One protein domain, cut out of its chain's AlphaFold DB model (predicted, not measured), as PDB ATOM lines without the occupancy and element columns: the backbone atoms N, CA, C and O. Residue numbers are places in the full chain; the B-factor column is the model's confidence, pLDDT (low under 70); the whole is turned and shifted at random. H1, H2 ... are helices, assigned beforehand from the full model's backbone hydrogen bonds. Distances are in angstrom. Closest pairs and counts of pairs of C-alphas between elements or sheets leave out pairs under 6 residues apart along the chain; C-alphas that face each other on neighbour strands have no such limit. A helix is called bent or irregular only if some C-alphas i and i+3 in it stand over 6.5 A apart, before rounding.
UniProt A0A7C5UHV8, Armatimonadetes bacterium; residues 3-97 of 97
ATOM      1  N   THR A   3     114.824 124.612 203.490       87.94
ATOM      2  CA  THR A   3     116.103 125.269 203.168       87.94
ATOM      3  C   THR A   3     116.946 124.545 202.100       87.94
ATOM      4  O   THR A   3     117.289 125.189 201.113       87.94
ATOM      5  N   PRO A   4     117.215 123.221 202.184       91.94
ATOM      6  CA  PRO A   4     117.991 122.529 201.148       91.94
ATOM      7  C   PRO A   4     117.288 122.482 199.781       91.94
ATOM      8  O   PRO A   4     117.952 122.477 198.749       91.94
ATOM      9  N   ILE A   5     115.951 122.469 199.755       94.44
ATOM     10  CA  ILE A   5     115.167 122.488 198.510       94.44
ATOM     11  C   ILE A   5     115.257 123.875 197.867       94.44
ATOM     12  O   ILE A   5     115.463 123.984 196.660       94.44
ATOM     13  N   ILE A   6     115.154 124.931 198.677       95.12
ATOM     14  CA  ILE A   6     115.305 126.321 198.229       95.12
ATOM     15  C   ILE A   6     116.713 126.546 197.667       95.12
ATOM     16  O   ILE A   6     116.854 127.093 196.573       95.12
ATOM     17  N   ASP A   7     117.747 126.064 198.357       95.00
ATOM     18  CA  ASP A   7     119.132 126.172 197.891       95.00
ATOM     19  C   ASP A   7     119.345 125.432 196.556       95.00
ATOM     20  O   ASP A   7     120.015 125.953 195.661       95.00
ATOM     21  N   LEU A   8     118.723 124.260 196.374       96.12
ATOM     22  CA  LEU A   8     118.770 123.513 195.114       96.12
ATOM     23  C   LEU A   8     118.063 124.261 193.974       96.12
ATOM     24  O   LEU A   8     118.598 124.332 192.868       96.12
ATOM     25  N   LEU A   9     116.902 124.870 194.231       96.56
ATOM     26  CA  LEU A   9     116.197 125.692 193.241       96.56
ATOM     27  C   LEU A   9     117.024 126.915 192.830       96.56
ATOM     28  O   LEU A   9     117.161 127.202 191.639       96.56
ATOM     29  N   ILE A  10     117.627 127.608 193.799       96.88
ATOM     30  CA  ILE A  10     118.513 128.747 193.535       96.88
ATOM     31  C   ILE A  10     119.727 128.303 192.711       96.88
ATOM     32  O   ILE A  10     120.118 129.002 191.774       96.88
ATOM     33  N   LEU A  11     120.314 127.143 193.021       97.56
ATOM     34  CA  LEU A  11     121.427 126.588 192.254       97.56
ATOM     35  C   LEU A  11     121.030 126.337 190.794       97.56
ATOM     36  O   LEU A  11     121.754 126.759 189.892       97.56
ATOM     37  N   VAL A  12     119.873 125.713 190.554       97.38
ATOM     38  CA  VAL A  12     119.358 125.471 189.196       97.38
ATOM     39  C   VAL A  12     119.167 126.788 188.446       97.38
ATOM     40  O   VAL A  12     119.657 126.925 187.327       97.38
ATOM     41  N   LEU A  13     118.536 127.788 189.066       97.50
ATOM     42  CA  LEU A  13     118.342 129.105 188.454       97.50
ATOM     43  C   LEU A  13     119.672 129.780 188.087       97.50
ATOM     44  O   LEU A  13     119.803 130.328 186.993       97.50
ATOM     45  N   ARG A  14     120.690 129.693 188.951       97.44
ATOM     46  CA  ARG A  14     122.033 130.223 188.659       97.44
ATOM     47  C   ARG A  14     122.707 129.493 187.496       97.44
ATOM     48  O   ARG A  14     123.352 130.139 186.674       97.44
ATOM     49  N   ILE A  15     122.533 128.174 187.397       97.94
ATOM     50  CA  ILE A  15     123.026 127.389 186.255       97.94
ATOM     51  C   ILE A  15     122.323 127.827 184.965       97.94
ATOM     52  O   ILE A  15     122.991 128.023 183.952       97.94
ATOM     53  N   LEU A  16     121.005 128.046 184.992       97.00
ATOM     54  CA  LEU A  16     120.270 128.548 183.828       97.00
ATOM     55  C   LEU A  16     120.744 129.945 183.409       97.00
ATOM     56  O   LEU A  16     120.967 130.177 182.222       97.00
ATOM     57  N   ALA A  17     120.975 130.855 184.361       97.31
ATOM     58  CA  ALA A  17     121.552 132.168 184.064       97.31
ATOM     59  C   ALA A  17     122.930 132.044 183.398       97.31
ATOM     60  O   ALA A  17     123.203 132.725 182.409       97.31
ATOM     61  N   LEU A  18     123.782 131.140 183.895       97.75
ATOM     62  CA  LEU A  18     125.085 130.872 183.293       97.75
ATOM     63  C   LEU A  18     124.948 130.351 181.854       97.75
ATOM     64  O   LEU A  18     125.656 130.827 180.971       97.75
ATOM     65  N   ILE A  19     124.027 129.417 181.600       97.19
ATOM     66  CA  ILE A  19     123.747 128.888 180.255       97.19
ATOM     67  C   ILE A  19     123.328 130.015 179.299       97.19
ATOM     68  O   ILE A  19     123.887 130.128 178.204       97.19
ATOM     69  N   VAL A  20     122.426 130.901 179.736       96.75
ATOM     70  CA  VAL A  20     122.011 132.076 178.954       96.75
ATOM     71  C   VAL A  20     123.215 132.970 178.644       96.75
ATOM     72  O   VAL A  20     123.438 133.290 177.475       96.75
ATOM     73  N   ILE A  21     124.050 133.299 179.635       97.25
ATOM     74  CA  ILE A  21     125.267 134.109 179.434       97.25
ATOM     75  C   ILE A  21     126.203 133.454 178.410       97.25
ATOM     76  O   ILE A  21     126.653 134.113 177.473       97.25
ATOM     77  N   VAL A  22     126.468 132.151 178.537       96.62
ATOM     78  CA  VAL A  22     127.339 131.424 177.601       96.62
ATOM     79  C   VAL A  22     126.761 131.431 176.184       96.62
ATOM     80  O   VAL A  22     127.507 131.630 175.225       96.62
ATOM     81  N   SER A  23     125.443 131.293 176.026       94.44
ATOM     82  CA  SER A  23     124.807 131.374 174.705       94.44
ATOM     83  C   SER A  23     124.914 132.765 174.068       94.44
ATOM     84  O   SER A  23     125.126 132.870 172.857       94.44
ATOM     85  N   VAL A  24     124.870 133.835 174.873       94.62
ATOM     86  CA  VAL A  24     125.114 135.210 174.403       94.62
ATOM     87  C   VAL A  24     126.565 135.361 173.951       94.62
ATOM     88  O   VAL A  24     126.814 135.878 172.864       94.62
ATOM     89  N   ILE A  25     127.520 134.831 174.719       95.56
ATOM     90  CA  ILE A  25     128.935 134.811 174.326       95.56
ATOM     91  C   ILE A  25     129.112 134.049 173.004       95.56
ATOM     92  O   ILE A  25     129.783 134.543 172.099       95.56
ATOM     93  N   PHE A  26     128.476 132.886 172.836       94.56
ATOM     94  CA  PHE A  26     128.499 132.157 171.562       94.56
ATOM     95  C   PHE A  26     127.898 132.973 170.418       94.56
ATOM     96  O   PHE A  26     128.422 132.931 169.304       94.56
ATOM     97  N   SER A  27     126.825 133.723 170.670       90.88
ATOM     98  CA  SER A  27     126.247 134.650 169.694       90.88
ATOM     99  C   SER A  27     127.262 135.711 169.259       90.88
ATOM    100  O   SER A  27     127.490 135.884 168.062       90.88
ATOM    101  N   TRP A  28     127.959 136.342 170.207       92.56
ATOM    102  CA  TRP A  28     128.984 137.348 169.910       92.56
ATOM    103  C   TRP A  28     130.193 136.776 169.180       92.56
ATOM    104  O   TRP A  28     130.658 137.383 168.220       92.56
ATOM    105  N   ILE A  29     130.671 135.590 169.569       93.69
ATOM    106  CA  ILE A  29     131.762 134.910 168.857       93.69
ATOM    107  C   ILE A  29     131.356 134.655 167.403       93.69
ATOM    108  O   ILE A  29     132.133 134.942 166.496       93.69
ATOM    109  N   ARG A  30     130.135 134.151 167.171       91.69
ATOM    110  CA  ARG A  30     129.599 133.922 165.819       91.69
ATOM    111  C   ARG A  30     129.495 135.230 165.027       91.69
ATOM    112  O   ARG A  30     129.856 135.250 163.855       91.69
ATOM    113  N   PHE A  31     129.048 136.311 165.665       88.88
ATOM    114  CA  PHE A  31     128.939 137.635 165.049       88.88
ATOM    115  C   PHE A  31     130.307 138.236 164.682       88.88
ATOM    116  O   PHE A  31     130.460 138.798 163.603       88.88
ATOM    117  N   ALA A  32     131.327 138.047 165.524       92.06
ATOM    118  CA  ALA A  32     132.698 138.509 165.292       92.06
ATOM    119  C   ALA A  32     133.485 137.666 164.260       92.06
ATOM    120  O   ALA A  32     134.695 137.835 164.121       92.06
ATOM    121  N   GLY A  33     132.833 136.732 163.554       91.56
ATOM    122  CA  GLY A  33     133.466 135.846 162.567       91.56
ATOM    123  C   GLY A  33     134.161 134.613 163.162       91.56
ATOM    124  O   GLY A  33     134.790 133.839 162.437       91.56
ATOM    125  N   GLY A  34     134.040 134.397 164.471       91.56
ATOM    126  CA  GLY A  34     134.549 133.217 165.156       91.56
ATOM    127  C   GLY A  34     133.719 131.960 164.877       91.56
ATOM    128  O   GLY A  34     132.524 132.005 164.578       91.56
ATOM    129  N   ARG A  35     134.354 130.790 165.005       89.56
ATOM    130  CA  ARG A  35     133.700 129.487 164.812       89.56
ATOM    131  C   ARG A  35     133.355 128.859 166.156       89.56
ATOM    132  O   ARG A  35     134.244 128.458 166.899       89.56
ATOM    133  N   VAL A  36     132.061 128.704 166.430       89.12
ATOM    134  CA  VAL A  36     131.559 127.887 167.544       89.12
ATOM    135  C   VAL A  36     131.123 126.524 166.981       89.12
ATOM    136  O   VAL A  36     130.231 126.487 166.127       89.12
ATOM    137  N   PRO A  37     131.736 125.399 167.395       87.94
ATOM    138  CA  PRO A  37     131.494 124.090 166.791       87.94
ATOM    139  C   PRO A  37     130.094 123.555 167.128       87.94
ATOM    140  O   PRO A  37     129.865 122.980 168.189       87.94
ATOM    141  N   ARG A  38     129.157 123.689 166.180       84.88
ATOM    142  CA  ARG A  38     127.754 123.248 166.323       84.88
ATOM    143  C   ARG A  38     127.574 121.735 166.470       84.88
ATOM    144  O   ARG A  38     126.518 121.288 166.895       84.88
ATOM    145  N   TYR A  39     128.571 120.927 166.112       91.19
ATOM    146  CA  TYR A  39     128.515 119.471 166.283       91.19
ATOM    147  C   TYR A  39     128.831 119.035 167.722       91.19
ATOM    148  O   TYR A  39     128.441 117.935 168.127       91.19
ATOM    149  N   ASN A  40     129.478 119.896 168.519       93.00
ATOM    150  CA  ASN A  40     129.793 119.591 169.909       93.00
ATOM    151  C   ASN A  40     128.481 119.411 170.709       93.00
ATOM    152  O   ASN A  40     127.635 120.313 170.708       93.00
ATOM    153  N   PRO A  41     128.267 118.257 171.370       94.25
ATOM    154  CA  PRO A  41     127.041 117.996 172.122       94.25
ATOM    155  C   PRO A  41     126.795 119.021 173.238       94.25
ATOM    156  O   PRO A  41     125.640 119.343 173.496       94.25
ATOM    157  N   ILE A  42     127.852 119.581 173.835       94.19
ATOM    158  CA  ILE A  42     127.765 120.581 174.908       94.19
ATOM    159  C   ILE A  42     127.244 121.911 174.360       94.19
ATOM    160  O   ILE A  42     126.323 122.491 174.924       94.19
ATOM    161  N   VAL A  43     127.770 122.360 173.217       93.94
ATOM    162  CA  VAL A  43     127.284 123.576 172.543       93.94
ATOM    163  C   VAL A  43     125.812 123.412 172.167       93.94
ATOM    164  O   VAL A  43     125.008 124.283 172.470       93.94
ATOM    165  N   ARG A  44     125.429 122.259 171.598       94.56
ATOM    166  CA  ARG A  44     124.021 121.965 171.267       94.56
ATOM    167  C   ARG A  44     123.118 121.861 172.484       94.56
ATOM    168  O   ARG A  44     121.913 122.042 172.351       94.56
ATOM    169  N   PHE A  45     123.654 121.452 173.628       96.19
ATOM    170  CA  PHE A  45     122.903 121.423 174.872       96.19
ATOM    171  C   PHE A  45     122.652 122.847 175.371       96.19
ATOM    172  O   PHE A  45     121.507 123.187 175.639       96.19
ATOM    173  N   ILE A  46     123.693 123.686 175.399       95.38
ATOM    174  CA  ILE A  46     123.595 125.102 175.774       95.38
ATOM    175  C   ILE A  46     122.615 125.833 174.859       95.38
ATOM    176  O   ILE A  46     121.675 126.430 175.367       95.38
ATOM    177  N   ASP A  47     122.788 125.732 173.535       94.38
ATOM    178  CA  ASP A  47     121.897 126.381 172.566       94.38
ATOM    179  C   ASP A  47     120.440 125.919 172.792       94.38
ATOM    180  O   ASP A  47     119.559 126.753 172.940       94.38
ATOM    181  N   ARG A  48     120.177 124.613 172.970       95.62
ATOM    182  CA  ARG A  48     118.809 124.105 173.214       95.62
ATOM    183  C   ARG A  48     118.184 124.578 174.525       95.62
ATOM    184  O   ARG A  48     116.998 124.891 174.545       95.62
ATOM    185  N   VAL A  49     118.939 124.571 175.624       96.31
ATOM    186  CA  VAL A  49     118.421 125.021 176.926       96.31
ATOM    187  C   VAL A  49     118.185 126.527 176.904       96.31
ATOM    188  O   VAL A  49     117.147 126.981 177.381       96.31
ATOM    189  N   SER A  50     119.108 127.290 176.317       95.56
ATOM    190  CA  SER A  50     118.919 128.721 176.109       95.56
ATOM    191  C   SER A  50     117.696 128.999 175.245       95.56
ATOM    192  O   SER A  50     116.840 129.757 175.678       95.56
ATOM    193  N   ASP A  51     117.553 128.358 174.086       95.06
ATOM    194  CA  ASP A  51     116.412 128.571 173.186       95.06
ATOM    195  C   ASP A  51     115.081 128.250 173.883       95.06
ATOM    196  O   ASP A  51     114.148 129.045 173.816       95.06
ATOM    197  N   ALA A  52     115.011 127.171 174.673       95.94
ATOM    198  CA  ALA A  52     113.813 126.834 175.448       95.94
ATOM    199  C   ALA A  52     113.391 127.931 176.451       95.94
ATOM    200  O   ALA A  52     112.205 128.064 176.754       95.94
ATOM    201  N   ILE A  53     114.344 128.718 176.965       94.69
ATOM    202  CA  ILE A  53     114.088 129.840 177.883       94.69
ATOM    203  C   ILE A  53     113.823 131.133 177.104       94.69
ATOM    204  O   ILE A  53     112.923 131.899 177.450       94.69
ATOM    205  N   LEU A  54     114.614 131.392 176.065       95.19
ATOM    206  CA  LEU A  54     114.623 132.650 175.327       95.19
ATOM    207  C   LEU A  54     113.477 132.749 174.326       95.19
ATOM    208  O   LEU A  54     112.912 133.828 174.186       95.19
ATOM    209  N   ASP A  55     113.078 131.660 173.671       94.69
ATOM    210  CA  ASP A  55     112.005 131.662 172.673       94.69
ATOM    211  C   ASP A  55     110.653 132.160 173.199       94.69
ATOM    212  O   ASP A  55     110.068 133.031 172.547       94.69
ATOM    213  N   PRO A  56     110.121 131.701 174.352       93.88
ATOM    214  CA  PRO A  56     108.864 132.241 174.866       93.88
ATOM    215  C   PRO A  56     108.984 133.734 175.193       93.88
ATOM    216  O   PRO A  56     108.078 134.512 174.890       93.88
ATOM    217  N   ILE A  57     110.126 134.159 175.740       94.38
ATOM    218  CA  ILE A  57     110.396 135.568 176.046       94.38
ATOM    219  C   ILE A  57     110.463 136.389 174.754       94.38
ATOM    220  O   ILE A  57     109.840 137.446 174.664       94.38
ATOM    221  N   ARG A  58     111.151 135.883 173.729       92.38
ATOM    222  CA  ARG A  58     111.277 136.504 172.405       92.38
ATOM    223  C   ARG A  58     109.920 136.613 171.717       92.38
ATOM    224  O   ARG A  58     109.617 137.644 171.123       92.38
ATOM    225  N   GLN A  59     109.066 135.597 171.826       92.31
ATOM    226  CA  GLN A  59     107.703 135.643 171.291       92.31
ATOM    227  C   GLN A  59     106.862 136.721 171.978       92.31
ATOM    228  O   GLN A  59     106.173 137.478 171.293       92.31
ATOM    229  N   ILE A  60     106.931 136.821 173.308       91.62
ATOM    230  CA  ILE A  60     106.235 137.870 174.065       91.62
ATOM    231  C   ILE A  60     106.771 139.249 173.674       91.62
ATOM    232  O   ILE A  60     105.982 140.128 173.334       91.62
ATOM    233  N   GLN A  61     108.096 139.418 173.644       89.94
ATOM    234  CA  GLN A  61     108.754 140.653 173.216       89.94
ATOM    235  C   GLN A  61     108.263 141.071 171.827       89.94
ATOM    236  O   GLN A  61     107.801 142.194 171.649       89.94
ATOM    237  N   ASN A  62     108.298 140.160 170.855       89.06
ATOM    238  CA  ASN A  62     107.871 140.450 169.492       89.06
ATOM    239  C   ASN A  62     106.392 140.835 169.439       89.06
ATOM    240  O   ASN A  62     106.061 141.820 168.787       89.06
ATOM    241  N   ARG A  63     105.503 140.127 170.147       88.56
ATOM    242  CA  ARG A  63     104.072 140.482 170.202       88.56
ATOM    243  C   ARG A  63     103.851 141.880 170.777       88.56
ATOM    244  O   ARG A  63     103.075 142.647 170.211       88.56
ATOM    245  N   LEU A  64     104.550 142.222 171.860       87.25
ATOM    246  CA  LEU A  64     104.467 143.549 172.468       87.25
ATOM    247  C   LEU A  64     104.972 144.632 171.511       87.25
ATOM    248  O   LEU A  64     104.283 145.627 171.314       87.25
ATOM    249  N   LEU A  65     106.110 144.420 170.850       87.38
ATOM    250  CA  LEU A  65     106.663 145.371 169.880       87.38
ATOM    251  C   LEU A  65     105.736 145.590 168.678       87.38
ATOM    252  O   LEU A  65     105.472 146.733 168.304       87.38
ATOM    253  N   HIS A  66     105.168 144.512 168.128       86.56
ATOM    254  CA  HIS A  66     104.199 144.610 167.036       86.56
ATOM    255  C   HIS A  66     102.954 145.402 167.459       86.56
ATOM    256  O   HIS A  66     102.432 146.179 166.663       86.56
ATOM    257  N   SER A  67     102.508 145.268 168.714       86.50
ATOM    258  CA  SER A  67     101.344 146.007 169.226       86.50
ATOM    259  C   SER A  67     101.555 147.527 169.299       86.50
ATOM    260  O   SER A  67     100.591 148.277 169.185       86.50
ATOM    261  N   VAL A  68     102.806 147.986 169.423       86.19
ATOM    262  CA  VAL A  68     103.178 149.415 169.425       86.19
ATOM    263  C   VAL A  68     103.690 149.904 168.062       86.19
ATOM    264  O   VAL A  68     104.265 150.985 167.965       86.19
ATOM    265  N   GLY A  69     103.485 149.122 166.996       83.06
ATOM    266  CA  GLY A  69     103.867 149.487 165.627       83.06
ATOM    267  C   GLY A  69     105.353 149.301 165.298       83.06
ATOM    268  O   GLY A  69     105.799 149.712 164.228       83.06
ATOM    269  N   ILE A  70     106.131 148.665 166.180       81.31
ATOM    270  CA  ILE A  70     107.548 148.358 165.956       81.31
ATOM    271  C   ILE A  70     107.646 146.930 165.414       81.31
ATOM    272  O   ILE A  70     107.610 145.957 166.163       81.31
ATOM    273  N   SER A  71     107.757 146.793 164.093       67.81
ATOM    274  CA  SER A  71     107.731 145.470 163.452       67.81
ATOM    275  C   SER A  71     109.080 144.739 163.484       67.81
ATOM    276  O   SER A  71     109.099 143.514 163.435       67.81
ATOM    277  N   TYR A  72     110.204 145.460 163.586       63.44
ATOM    278  CA  TYR A  72     111.544 144.866 163.609       63.44
ATOM    279  C   TYR A  72     112.489 145.632 164.535       63.44
ATOM    280  O   TYR A  72     112.766 146.811 164.325       63.44
ATOM    281  N   LEU A  73     113.030 144.926 165.530       71.31
ATOM    282  CA  LEU A  73     114.214 145.342 166.275       71.31
ATOM    283  C   LEU A  73     115.372 144.427 165.848       71.31
ATOM    284  O   LEU A  73     115.246 143.210 165.979       71.31
ATOM    285  N   PRO A  74     116.499 144.970 165.350       69.44
ATOM    286  CA  PRO A  74     117.667 144.160 164.997       69.44
ATOM    287  C   PRO A  74     118.355 143.551 166.229       69.44
ATOM    288  O   PRO A  74     119.215 142.685 166.089       69.44
ATOM    289  N   LEU A  75     117.989 144.007 167.433       77.06
ATOM    290  CA  LEU A  75     118.521 143.535 168.702       77.06
ATOM    291  C   LEU A  75     117.498 142.667 169.427       77.06
ATOM    292  O   LEU A  75     116.359 143.070 169.659       77.06
ATOM    293  N   ASP A  76     117.946 141.483 169.826       84.25
ATOM    294  CA  ASP A  76     117.182 140.585 170.672       84.25
ATOM    295  C   ASP A  76     117.515 140.836 172.147       84.25
ATOM    296  O   ASP A  76     118.612 140.526 172.616       84.25
ATOM    297  N   PHE A  77     116.558 141.407 172.876       89.44
ATOM    298  CA  PHE A  77     116.675 141.669 174.310       89.44
ATOM    299  C   PHE A  77     116.201 140.492 175.169       89.44
ATOM    300  O   PHE A  77     116.324 140.560 176.394       89.44
ATOM    301  N   SER A  78     115.719 139.397 174.566       93.06
ATOM    302  CA  SER A  78     115.259 138.222 175.311       93.06
ATOM    303  C   SER A  78     116.292 137.671 176.304       93.06
ATOM    304  O   SER A  78     115.872 137.334 177.413       93.06
ATOM    305  N   PRO A  79     117.622 137.663 176.039       94.56
ATOM    306  CA  PRO A  79     118.594 137.209 177.032       94.56
ATOM    307  C   PRO A  79     118.667 138.123 178.249       94.56
ATOM    308  O   PRO A  79     118.759 137.644 179.375       94.56
ATOM    309  N   LEU A  80     118.577 139.439 178.044       95.31
ATOM    310  CA  LEU A  80     118.578 140.402 179.141       95.31
ATOM    311  C   LEU A  80     117.320 140.238 180.000       95.31
ATOM    312  O   LEU A  80     117.417 140.164 181.224       95.31
ATOM    313  N   ILE A  81     116.155 140.121 179.360       94.88
ATOM    314  CA  ILE A  81     114.878 139.891 180.046       94.88
ATOM    315  C   ILE A  81     114.930 138.575 180.837       94.88
ATOM    316  O   ILE A  81     114.541 138.548 182.002       94.88
ATOM    317  N   ALA A  82     115.470 137.502 180.248       95.88
ATOM    318  CA  ALA A  82     115.641 136.217 180.922       95.88
ATOM    319  C   ALA A  82     116.522 136.336 182.172       95.88
ATOM    320  O   ALA A  82     116.149 135.836 183.233       95.88
ATOM    321  N   LEU A  83     117.660 137.032 182.078       97.25
ATOM    322  CA  LEU A  83     118.560 137.235 183.215       97.25
ATOM    323  C   LEU A  83     117.895 138.034 184.340       97.25
ATOM    324  O   LEU A  83     118.028 137.659 185.504       97.25
ATOM    325  N   VAL A  84     117.139 139.083 184.005       97.38
ATOM    326  CA  VAL A  84     116.377 139.863 184.993       97.38
ATOM    327  C   VAL A  84     115.326 138.994 185.684       97.38
ATOM    328  O   VAL A  84     115.240 139.006 186.913       97.38
ATOM    329  N   LEU A  85     114.563 138.199 184.928       96.44
ATOM    330  CA  LEU A  85     113.553 137.293 185.486       96.44
ATOM    331  C   LEU A  85     114.179 136.230 186.396       96.44
ATOM    332  O   LEU A  85     113.692 136.005 187.503       96.44
ATOM    333  N   ILE A  86     115.281 135.611 185.970       96.62
ATOM    334  CA  ILE A  86     115.995 134.622 186.783       96.62
ATOM    335  C   ILE A  86     116.522 135.267 188.071       96.62
ATOM    336  O   ILE A  86     116.343 134.708 189.155       96.62
ATOM    337  N   GLN A  87     117.127 136.454 187.983       97.31
ATOM    338  CA  GLN A  87     117.638 137.171 189.151       97.31
ATOM    339  C   GLN A  87     116.515 137.543 190.127       97.31
ATOM    340  O   GLN A  87     116.680 137.397 191.339       97.31
ATOM    341  N   PHE A  88     115.365 137.976 189.609       97.62
ATOM    342  CA  PHE A  88     114.177 138.246 190.413       97.62
ATOM    343  C   PHE A  88     113.709 136.991 191.165       97.62
ATOM    344  O   PHE A  88     113.515 137.046 192.380       97.62
ATOM    345  N   LEU A  89     113.615 135.841 190.484       96.94
ATOM    346  CA  LEU A  89     113.248 134.566 191.112       96.94
ATOM    347  C   LEU A  89     114.249 134.146 192.198       96.94
ATOM    348  O   LEU A  89     113.837 133.689 193.263       96.94
ATOM    349  N   VAL A  90     115.550 134.341 191.970       96.56
ATOM    350  CA  VAL A  90     116.588 134.057 192.975       96.56
ATOM    351  C   VAL A  90     116.412 134.929 194.219       96.56
ATOM    352  O   VAL A  90     116.523 134.409 195.329       96.56
ATOM    353  N   ILE A  91     116.126 136.225 194.063       96.94
ATOM    354  CA  ILE A  91     115.896 137.140 195.195       96.94
ATOM    355  C   ILE A  91     114.652 136.713 195.979       96.94
ATOM    356  O   ILE A  91     114.721 136.588 197.200       96.94
ATOM    357  N   MET A  92     113.549 136.428 195.282       96.50
ATOM    358  CA  MET A  92     112.307 135.956 195.902       96.50
ATOM    359  C   MET A  92     112.524 134.661 196.694       96.50
ATOM    360  O   MET A  92     112.150 134.588 197.860       96.50
ATOM    361  N   LEU A  93     113.188 133.662 196.101       94.44
ATOM    362  CA  LEU A  93     113.490 132.394 196.774       94.44
ATOM    363  C   LEU A  93     114.444 132.571 197.957       94.44
ATOM    364  O   LEU A  93     114.273 131.918 198.981       94.44
ATOM    365  N   SER A  94     115.423 133.469 197.842       93.56
ATOM    366  CA  SER A  94     116.362 133.755 198.932       93.56
ATOM    367  C   SER A  94     115.674 134.424 200.124       93.56
ATOM    368  O   SER A  94     116.107 134.222 201.250       93.56
ATOM    369  N   GLY A  95     114.601 135.187 199.896       92.06
ATOM    370  CA  GLY A  95     113.780 135.757 200.970       92.06
ATOM    371  C   GLY A  95     112.895 134.738 201.697       92.06
ATOM    372  O   GLY A  95     112.429 135.025 202.795       92.06
ATOM    373  N   LEU A  96     112.663 133.559 201.105       89.00
ATOM    374  CA  LEU A  96     111.900 132.453 201.705       89.00
ATOM    375  C   LEU A  96     112.778 131.466 202.495       89.00
ATOM    376  O   LEU A  96     112.251 130.521 203.087       89.00
ATOM    377  N   ARG A  97     114.100 131.640 202.430       82.81
ATOM    378  CA  ARG A  97     115.104 130.792 203.075       82.81
ATOM    379  C   ARG A  97     115.225 131.104 204.563       82.81
ATOM    380  O   ARG A  97     115.358 130.115 205.324       82.81
TER     381      ARG A  97
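This is residues 3 to 97 of the 97 residues of a protein of Armatimonadetes bacterium (UniProt A0A7C5UHV8). Two long helices, H1 and H3, lie side by side and run opposite ways, and a third, H2, kinked partway along, crosses both on one side as the bar of a loose T. H2 passes the beginning of H3 and a stretch in the second half of H1, and the last residues of H1, 28 to 31, stick out beyond it with residues 32 and 33. The printed part has 95 residues with three named helices, in the order H1, H2, H3, and no named strand; the class is all helix. The whole is loose, with a radius of gyration of the C-alphas of 15.5 A, and flat, spanning 43 by 39 by 18 A.

H1, residues 3 to 31, touches H3, residues 78 to 95, at a shallow tilt of 16 degrees, and they run opposite ways. Their closest C-alphas are those of Ile 10 and Val 90, 5.7 A apart. H2, residues 41 to 67, touches H1 about perpendicular, at 85 degrees. H1 touches H2 with residues 16 to 23 alone, and H2 touches H1 with residues 46 to 50 alone; their closest C-alphas are those of Val 20 and Ser 50, 5.4 A apart. H2 has a kink of 40 degrees near residue 54; it is neither bent nor irregular, but only just: C-alphas 53 and 56 are 6.5 A apart. H2 also touches H3 about perpendicular, at 80 degrees, with residues 53 to 61 of H2 and 78 to 82 of H3 alone. The closest C-alphas there are those of Arg 58 and Ser 78, 5.2 A apart. With one of the three pairs at a shallow tilt, the helix packing is mostly crossed, only just. In H1 and H3 every O i to N i+4 pair is within hydrogen-bond range; in H2 21 of 23 are.

H1 begins at C-alpha 3, (116.103, 125.269, 203.168), and is 42.1 A long from first to last C-alpha. H2 begins at C-alpha 41, (127.041, 117.996, 172.122), and is 38.1 A long. H3, 25.8 A long, ends at C-alpha 95, (113.780, 135.757, 200.970).

The two C-alphas farthest apart are those of Pro 4 and Gly 69, 46.8 A, while those of Thr 3 and Arg 97, the first and last printed, are 5.6 A apart. The printed part has no cut and ends at the chain's last residue. Both links are short: 9 residues from H1 to H2 and 10 from H2 to H3. Residues 28 to 33, of which 28 to 31 belong to H1, stand free. The mean pLDDT of the printed part is 92.0; residues 71, 72 and 74 are under 70.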